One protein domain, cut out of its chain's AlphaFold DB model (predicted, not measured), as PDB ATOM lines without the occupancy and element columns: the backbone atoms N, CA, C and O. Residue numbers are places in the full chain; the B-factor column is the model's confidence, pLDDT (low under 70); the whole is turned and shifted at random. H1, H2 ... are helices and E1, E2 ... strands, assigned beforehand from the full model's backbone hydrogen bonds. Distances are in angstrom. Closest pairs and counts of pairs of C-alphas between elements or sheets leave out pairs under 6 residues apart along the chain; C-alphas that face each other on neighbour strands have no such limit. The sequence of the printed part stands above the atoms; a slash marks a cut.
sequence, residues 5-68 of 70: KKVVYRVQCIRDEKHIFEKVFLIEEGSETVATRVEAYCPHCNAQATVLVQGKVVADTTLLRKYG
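Overview. This is residues 5 to 68 of the 70 residues of an uncharacterized protein of Calditrichaceae bacterium (UniProt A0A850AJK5). Two long two-stranded hairpins, E1 with E2 and E3 with E4, lie over one another with their strands crossed aslant, only loosely face to face. A short helical tail, residues 61 to 68 with H1, sticks out free from this body. The printed part has 64 residues, with four named strands and then one named helix, in the order E1 E2 E3 E4 H1; each sheet is antiparallel, and the class is mostly strand. The whole is flat, spans 33 by 33 by 15 A, and is only just compact, close to loose, with a radius of gyration of the C-alphas of 12.7 A.

Along the chain. Find C-alpha 5 at (148.068, 136.221, 142.808); from there E1 runs 22.1 A through residues 5 to 12. E2, residues 20 to 28, is the longest strand at 25.3 A. E3, residues 35 to 41, covers 19.1 A, and E4, residues 48 to 54, covers 19.2 A. H1, residues 61 to 66, ends at C-alpha 66, (146.470, 119.567, 157.332), after 8.8 A.

Arrangement. Look first at the hairpin of E1 and E2, antiparallel at 151 degrees, where N 7 and O 25 are 2.8 A apart, within hydrogen-bond range. In the hairpin of E3 and E4, also antiparallel at 151 degrees, N 38 and O 51 are 2.9 A apart, within that range. Between the hairpins, the closest C-alphas of E1 and E4 are those of Val 11 and Val 51, 7.2 A apart. Those of E2 and E3 are Lys 23 and Ala 40, 7.7 A apart. E2 and E4 are near each other, with 6 pairs of C-alphas within 10 A, while E1 and E3 are only just apart at 8.1 A. H1 is apart from E1, E2 and E3; 1 of its 2 O i to N i+4 pairs is within hydrogen-bond range.

Size, cuts and confidence. The two farthest C-alphas, of Glu 17 and Gly 68, are 36.1 A apart. The printed part has no cut, and its four links are short. Look for low confidence at residues 59 to 68, under 70 in pLDDT; the mean of the printed part is 81.1.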
ATOM      1  N   LYS A   5     146.918 136.427 143.688       84.88
ATOM      2  CA  LYS A   5     148.068 136.221 142.808       84.88
ATOM      3  C   LYS A   5     149.216 135.569 143.567       84.88
ATOM      4  O   LYS A   5     149.501 135.905 144.717       84.88
ATOM      5  N   LYS A   6     149.880 134.617 142.911       87.06
ATOM      6  CA  LYS A   6     151.118 134.011 143.411       87.06
ATOM      7  C   LYS A   6     152.286 134.892 143.001       87.06
ATOM      8  O   LYS A   6     152.445 135.183 141.819       87.06
ATOM      9  N   VAL A   7     153.112 135.275 143.962       86.69
ATOM     10  CA  VAL A   7     154.339 136.032 143.717       86.69
ATOM     11  C   VAL A   7     155.511 135.273 144.309       86.69
ATOM     12  O   VAL A   7     155.443 134.778 145.433       86.69
ATOM     13  N   VAL A   8     156.588 135.165 143.538       88.31
ATOM     14  CA  VAL A   8     157.824 134.513 143.967       88.31
ATOM     15  C   VAL A   8     158.805 135.591 144.394       88.31
ATOM     16  O   VAL A   8     159.123 136.488 143.618       88.31
ATOM     17  N   TYR A   9     159.276 135.507 145.632       86.81
ATOM     18  CA  TYR A   9     160.320 136.378 146.154       86.81
ATOM     19  C   TYR A   9     161.607 135.591 146.323       86.81
ATOM     20  O   TYR A   9     161.622 134.510 146.917       86.81
ATOM     21  N   ARG A  10     162.702 136.175 145.844       90.12
ATOM     22  CA  ARG A  10     164.048 135.677 146.094       90.12
ATOM     23  C   ARG A  10     164.524 136.237 147.430       90.12
ATOM     24  O   ARG A  10     164.681 137.445 147.580       90.12
ATOM     25  N   VAL A  11     164.704 135.358 148.406       88.31
ATOM     26  CA  VAL A  11     165.065 135.697 149.781       88.31
ATOM     27  C   VAL A  11     166.518 135.316 150.012       88.31
ATOM     28  O   VAL A  11     166.932 134.187 149.748       88.31
ATOM     29  N   GLN A  12     167.291 136.269 150.519       88.94
ATOM     30  CA  GLN A  12     168.660 136.044 150.955       88.94
ATOM     31  C   GLN A  12     168.675 135.790 152.463       88.94
ATOM     32  O   GLN A  12     167.986 136.468 153.228       88.94
ATOM     33  N   CYS A  13     169.435 134.791 152.902       88.25
ATOM     34  CA  CYS A  13     169.578 134.498 154.319       88.25
ATOM     35  C   CYS A  13     170.378 135.590 155.042       88.25
ATOM     36  O   CYS A  13     171.381 136.081 154.536       88.25
ATOM     37  N   ILE A  14     169.985 135.888 156.282       86.44
ATOM     38  CA  ILE A  14     170.693 136.838 157.149       86.44
ATOM     39  C   ILE A  14     172.027 136.304 157.696       86.44
ATOM     40  O   ILE A  14     172.848 137.086 158.159       86.44
ATOM     41  N   ARG A  15     172.220 134.976 157.715       87.06
ATOM     42  CA  ARG A  15     173.423 134.337 158.281       87.06
ATOM     43  C   ARG A  15     174.512 134.083 157.252       87.06
ATOM     44  O   ARG A  15     175.679 134.076 157.616       87.06
ATOM     45  N   ASP A  16     174.126 133.828 156.007       89.44
ATOM     46  CA  ASP A  16     175.059 133.564 154.917       89.44
ATOM     47  C   ASP A  16     174.476 134.132 153.626       89.44
ATOM     48  O   ASP A  16     173.414 133.709 153.161       89.44
ATOM     49  N   GLU A  17     175.179 135.097 153.044       88.12
ATOM     50  CA  GLU A  17     174.775 135.780 151.820       88.12
ATOM     51  C   GLU A  17     174.668 134.845 150.604       88.12
ATOM     52  O   GLU A  17     173.961 135.176 149.649       88.12
ATOM     53  N   LYS A  18     175.316 133.672 150.647       91.38
ATOM     54  CA  LYS A  18     175.261 132.644 149.598       91.38
ATOM     55  C   LYS A  18     173.993 131.802 149.672       91.38
ATOM     56  O   LYS A  18     173.610 131.190 148.676       91.38
ATOM     57  N   HIS A  19     173.322 131.759 150.824       89.75
ATOM     58  CA  HIS A  19     172.047 131.067 150.963       89.75
ATOM     59  C   HIS A  19     170.926 131.927 150.375       89.75
ATOM     60  O   HIS A  19     170.302 132.737 151.066       89.75
ATOM     61  N   ILE A  20     170.658 131.723 149.088       89.75
ATOM     62  CA  ILE A  20     169.575 132.383 148.366       89.75
ATOM     63  C   ILE A  20     168.529 131.337 148.000       89.75
ATOM     64  O   ILE A  20     168.848 130.330 147.375       89.75
ATOM     65  N   PHE A  21     167.281 131.580 148.378       88.75
ATOM     66  CA  PHE A  21     166.175 130.659 148.142       88.75
ATOM     67  C   PHE A  21     164.930 131.417 147.697       88.75
ATOM     68  O   PHE A  21     164.777 132.612 147.944       88.75
ATOM     69  N   GLU A  22     164.032 130.719 147.019       89.50
ATOM     70  CA  GLU A  22     162.781 131.292 146.543       89.50
ATOM     71  C   GLU A  22     161.651 130.934 147.504       89.50
ATOM     72  O   GLU A  22     161.531 129.793 147.955       89.50
ATOM     73  N   LYS A  23     160.812 131.918 147.830       86.62
ATOM     74  CA  LYS A  23     159.599 131.711 148.619       86.62
ATOM     75  C   LYS A  23     158.401 132.253 147.859       86.62
ATOM     76  O   LYS A  23     158.395 133.394 147.402       86.62
ATOM     77  N   VAL A  24     157.387 131.406 147.725       87.44
ATOM     78  CA  VAL A  24     156.127 131.761 147.077       87.44
ATOM     79  C   VAL A  24     155.188 132.346 148.125       87.44
ATOM     80  O   VAL A  24     154.976 131.744 149.178       87.44
ATOM     81  N   PHE A  25     154.619 133.507 147.823       86.25
ATOM     82  CA  PHE A  25     153.596 134.164 148.624       86.25
ATOM     83  C   PHE A  25     152.311 134.295 147.811       86.25
ATOM     84  O   PHE A  25     152.339 134.604 146.619       86.25
ATOM     85  N   LEU A  26     151.178 134.059 148.463       87.50
ATOM     86  CA  LEU A  26     149.858 134.371 147.928       87.50
ATOM     87  C   LEU A  26     149.467 135.750 148.438       87.50
ATOM     88  O   LEU A  26     149.398 135.956 149.649       87.50
ATOM     89  N   ILE A  27     149.230 136.686 147.525       88.75
ATOM     90  CA  ILE A  27     148.796 138.039 147.874       88.75
ATOM     91  C   ILE A  27     147.447 138.359 147.243       88.75
ATOM     92  O   ILE A  27     147.126 137.884 146.152       88.75
ATOM     93  N   GLU A  28     146.652 139.157 147.944       88.88
ATOM     94  CA  GLU A  28     145.354 139.636 147.465       88.88
ATOM     95  C   GLU A  28     145.553 140.592 146.275       88.88
ATOM     96  O   GLU A  28     146.354 141.530 146.347       88.88
ATOM     97  N   GLU A  29     144.867 140.359 145.155       86.12
ATOM     98  CA  GLU A  29     144.953 141.262 144.002       86.12
ATOM     99  C   GLU A  29     144.423 142.661 144.357       86.12
ATOM    100  O   GLU A  29     143.432 142.801 145.070       86.12
ATOM    101  N   GLY A  30     145.118 143.711 143.902       83.38
ATOM    102  CA  GLY A  30     144.811 145.107 144.246       83.38
ATOM    103  C   GLY A  30     145.372 145.593 145.589       83.38
ATOM    104  O   GLY A  30     145.264 146.777 145.897       83.38
ATOM    105  N   SER A  31     146.025 144.729 146.375       84.69
ATOM    106  CA  SER A  31     146.632 145.099 147.668       84.69
ATOM    107  C   SER A  31     148.098 145.555 147.580       84.69
ATOM    108  O   SER A  31     148.792 145.628 148.590       84.69
ATOM    109  N   GLU A  32     148.589 145.867 146.381       81.81
ATOM    110  CA  GLU A  32     150.006 146.166 146.088       81.81
ATOM    111  C   GLU A  32     150.542 147.411 146.805       81.81
ATOM    112  O   GLU A  32     151.747 147.555 146.993       81.81
ATOM    113  N   THR A  33     149.646 148.293 147.243       82.75
ATOM    114  CA  THR A  33     149.965 149.484 148.039       82.75
ATOM    115  C   THR A  33     150.269 149.167 149.506       82.75
ATOM    116  O   THR A  33     150.785 150.024 150.221       82.75
ATOM    117  N   VAL A  34     149.973 147.950 149.969       85.19
ATOM    118  CA  VAL A  34     150.219 147.494 151.341       85.19
ATOM    119  C   VAL A  34     151.502 146.676 151.377       85.19
ATOM    120  O   VAL A  34     151.701 145.798 150.548       85.19
ATOM    121  N   ALA A  35     152.368 146.911 152.360       86.12
ATOM    122  CA  ALA A  35     153.540 146.072 152.590       86.12
ATOM    123  C   ALA A  35     153.306 145.161 153.801       86.12
ATOM    124  O   ALA A  35     153.043 145.642 154.904       86.12
ATOM    125  N   THR A  36     153.433 143.850 153.609       87.75
ATOM    126  CA  THR A  36     153.297 142.855 154.677       87.75
ATOM    127  C   THR A  36     154.665 142.296 155.039       87.75
ATOM    128  O   THR A  36     155.421 141.858 154.172       87.75
ATOM    129  N   ARG A  37     154.997 142.283 156.332       87.31
ATOM    130  CA  ARG A  37     156.192 141.593 156.835       87.31
ATOM    131  C   ARG A  37     155.862 140.126 157.055       87.31
ATOM    132  O   ARG A  37     154.923 139.819 157.783       87.31
ATOM    133  N   VAL A  38     156.641 139.238 156.449       86.12
ATOM    134  CA  VAL A  38     156.483 137.792 156.604       86.12
ATOM    135  C   VAL A  38     157.798 137.168 157.020       86.12
ATOM    136  O   VAL A  38     158.855 137.485 156.478       86.12
ATOM    137  N   GLU A  39     157.729 136.237 157.958       85.00
ATOM    138  CA  GLU A  39     158.888 135.469 158.385       85.00
ATOM    139  C   GLU A  39     159.125 134.299 157.417       85.00
ATOM    140  O   GLU A  39     158.219 133.560 157.005       85.00
ATOM    141  N   ALA A  40     160.370 134.142 156.990       85.44
ATOM    142  CA  ALA A  40     160.832 133.060 156.144       85.44
ATOM    143  C   ALA A  40     162.008 132.359 156.810       85.44
ATOM    144  O   ALA A  40     162.888 133.001 157.370       85.44
ATOM    145  N   TYR A  41     162.024 131.034 156.735       87.06
ATOM    146  CA  TYR A  41     163.118 130.236 157.267       87.06
ATOM    147  C   TYR A  41     164.030 129.837 156.120       87.06
ATOM    148  O   TYR A  41     163.564 129.356 155.087       87.06
ATOM    149  N   CYS A  42     165.328 130.057 156.300       87.00
ATOM    150  CA  CYS A  42     166.321 129.584 155.356       87.00
ATOM    151  C   CYS A  42     166.382 128.049 155.410       87.00
ATOM    152  O   CYS A  42     166.675 127.509 156.477       87.00
ATOM    153  N   PRO A  43     166.192 127.334 154.289       87.25
ATOM    154  CA  PRO A  43     166.189 125.871 154.284       87.25
ATOM    155  C   PRO A  43     167.564 125.258 154.597       87.25
ATOM    156  O   PRO A  43     167.640 124.090 154.958       87.25
ATOM    157  N   HIS A  44     168.649 126.031 154.484       88.06
ATOM    158  CA  HIS A  44     170.014 125.546 154.709       88.06
ATOM    159  C   HIS A  44     170.439 125.590 156.177       88.06
ATOM    160  O   HIS A  44     171.067 124.664 156.676       88.06
ATOM    161  N   CYS A  45     170.127 126.686 156.871       89.94
ATOM    162  CA  CYS A  45     170.620 126.937 158.229       89.94
ATOM    163  C   CYS A  45     169.501 127.129 159.256       89.94
ATOM    164  O   CYS A  45     169.778 127.437 160.414       89.94
ATOM    165  N   ASN A  46     168.245 126.996 158.822       87.12
ATOM    166  CA  ASN A  46     167.035 127.202 159.612       87.12
ATOM    167  C   ASN A  46     166.950 128.580 160.298       87.12
ATOM    168  O   ASN A  46     166.177 128.778 161.232       87.12
ATOM    169  N   ALA A  47     167.752 129.548 159.842       86.06
ATOM    170  CA  ALA A  47     167.715 130.908 160.348       86.06
ATOM    171  C   ALA A  47     166.463 131.622 159.845       86.06
ATOM    172  O   ALA A  47     166.108 131.530 158.665       86.06
ATOM    173  N   GLN A  48     165.825 132.356 160.746       84.94
ATOM    174  CA  GLN A  48     164.672 133.183 160.443       84.94
ATOM    175  C   GLN A  48     165.122 134.489 159.776       84.94
ATOM    176  O   GLN A  48     166.056 135.144 160.233       84.94
ATOM    177  N   ALA A  49     164.459 134.857 158.688       82.38
ATOM    178  CA  ALA A  49     164.651 136.099 157.959       82.38
ATOM    179  C   ALA A  49     163.293 136.775 157.748       82.38
ATOM    180  O   ALA A  49     162.312 136.123 157.384       82.38
ATOM    181  N   THR A  50     163.236 138.087 157.952       85.62
ATOM    182  CA  THR A  50     162.022 138.874 157.717       85.62
ATOM    183  C   THR A  50     162.023 139.396 156.289       85.62
ATOM    184  O   THR A  50     162.933 140.115 155.884       85.62
ATOM    185  N   VAL A  51     160.987 139.052 155.531       86.19
ATOM    186  CA  VAL A  51     160.801 139.458 154.137       86.19
ATOM    187  C   VAL A  51     159.674 140.477 154.073       86.19
ATOM    188  O   VAL A  51     158.601 140.261 154.637       86.19
ATOM    189  N   LEU A  52     159.911 141.593 153.387       89.06
ATOM    190  CA  LEU A  52     158.881 142.589 153.120       89.06
ATOM    191  C   LEU A  52     158.246 142.295 151.757       89.06
ATOM    192  O   LEU A  52     158.881 142.474 150.721       89.06
ATOM    193  N   VAL A  53     157.004 141.824 151.773       88.50
ATOM    194  CA  VAL A  53     156.234 141.489 150.571       88.50
ATOM    195  C   VAL A  53     155.306 142.656 150.247       88.50
ATOM    196  O   VAL A  53     154.603 143.145 151.131       88.50
ATOM    197  N   GLN A  54     155.301 143.112 148.994       88.31
ATOM    198  CA  GLN A  54     154.312 144.081 148.518       88.31
ATOM    199  C   GLN A  54     153.032 143.329 148.166       88.31
ATOM    200  O   GLN A  54     153.049 142.403 147.359       88.31
ATOM    201  N   GLY A  55     151.936 143.701 148.808       86.94
ATOM    202  CA  GLY A  55     150.704 142.935 148.853       86.94
ATOM    203  C   GLY A  55     150.349 142.499 150.269       86.94
ATOM    204  O   GLY A  55     151.206 142.181 151.100       86.94
ATOM    205  N   LYS A  56     149.049 142.425 150.532       86.50
ATOM    206  CA  LYS A  56     148.482 141.732 151.684       86.50
ATOM    207  C   LYS A  56     148.645 140.231 151.478       86.50
ATOM    208  O   LYS A  56     148.000 139.645 150.609       86.50
ATOM    209  N   VAL A  57     149.523 139.625 152.272       85.62
ATOM    210  CA  VAL A  57     149.788 138.184 152.216       85.62
ATOM    211  C   VAL A  57     148.630 137.443 152.866       85.62
ATOM    212  O   VAL A  57     148.295 137.678 154.025       85.62
ATOM    213  N   VAL A  58     148.012 136.547 152.106       82.06
ATOM    214  CA  VAL A  58     146.945 135.682 152.597       82.06
ATOM    215  C   VAL A  58     147.608 134.464 153.226       82.06
ATOM    216  O   VAL A  58     148.406 133.783 152.581       82.06
ATOM    217  N   ALA A  59     147.317 134.211 154.504       67.69
ATOM    218  CA  ALA A  59     147.785 133.005 155.167       67.69
ATOM    219  C   ALA A  59     147.248 131.789 154.404       67.69
ATOM    220  O   ALA A  59     146.040 131.667 154.194       67.69
ATOM    221  N   ASP A  60     148.146 130.905 153.969       60.19
ATOM    222  CA  ASP A  60     147.764 129.670 153.295       60.19
ATOM    223  C   ASP A  60     147.127 128.732 154.335       60.19
ATOM    224  O   ASP A  60     147.793 127.963 155.030       60.19
ATOM    225  N   THR A  61     145.810 128.848 154.506       54.34
ATOM    226  CA  THR A  61     145.030 128.038 155.453       54.34
ATOM    227  C   THR A  61     144.996 126.559 155.067       54.34
ATOM    228  O   THR A  61     144.617 125.718 155.883       54.34
ATOM    229  N   THR A  62     145.458 126.201 153.864       51.28
ATOM    230  CA  THR A  62     145.603 124.810 153.420       51.28
ATOM    231  C   THR A  62     146.613 124.043 154.276       51.28
ATOM    232  O   THR A  62     146.412 122.858 154.540       51.28
ATOM    233  N   LEU A  63     147.669 124.709 154.765       45.16
ATOM    234  CA  LEU A  63     148.623 124.102 155.699       45.16
ATOM    235  C   LEU A  63     148.029 123.925 157.102       45.16
ATOM    236  O   LEU A  63     148.242 122.881 157.711       45.16
ATOM    237  N   LEU A  64     147.247 124.890 157.593       46.94
ATOM    238  CA  LEU A  64     146.623 124.828 158.925       46.94
ATOM    239  C   LEU A  64     145.600 123.684 159.028       46.94
ATOM    240  O   LEU A  64     145.620 122.925 159.996       46.94
ATOM    241  N   ARG A  65     144.801 123.466 157.972       43.97
ATOM    242  CA  ARG A  65     143.855 122.336 157.897       43.97
ATOM    243  C   ARG A  65     144.534 120.970 157.918       43.97
ATOM    244  O   ARG A  65     143.970 120.022 158.454       43.97
ATOM    245  N   LYS A  66     145.742 120.846 157.359       43.00
ATOM    246  CA  LYS A  66     146.470 119.567 157.332       43.00
ATOM    247  C   LYS A  66     146.949 119.131 158.724       43.00
ATOM    248  O   LYS A  66     147.147 117.938 158.935       43.00
ATOM    249  N   TYR A  67     147.111 120.069 159.657       43.44
ATOM    250  CA  TYR A  67     147.580 119.791 161.018       43.44
ATOM    251  C   TYR A  67     146.502 119.970 162.098       43.44
ATOM    252  O   TYR A  67     146.829 119.899 163.277       43.44
ATOM    253  N   GLY A  68     145.230 120.162 161.721       38.53
ATOM    254  CA  GLY A  68     144.109 120.203 162.672       38.53
ATOM    255  C   GLY A  68     144.175 121.355 163.679       38.53
ATOM    256  O   GLY A  68     143.670 121.222 164.789       38.53
TER     257      GLY A  68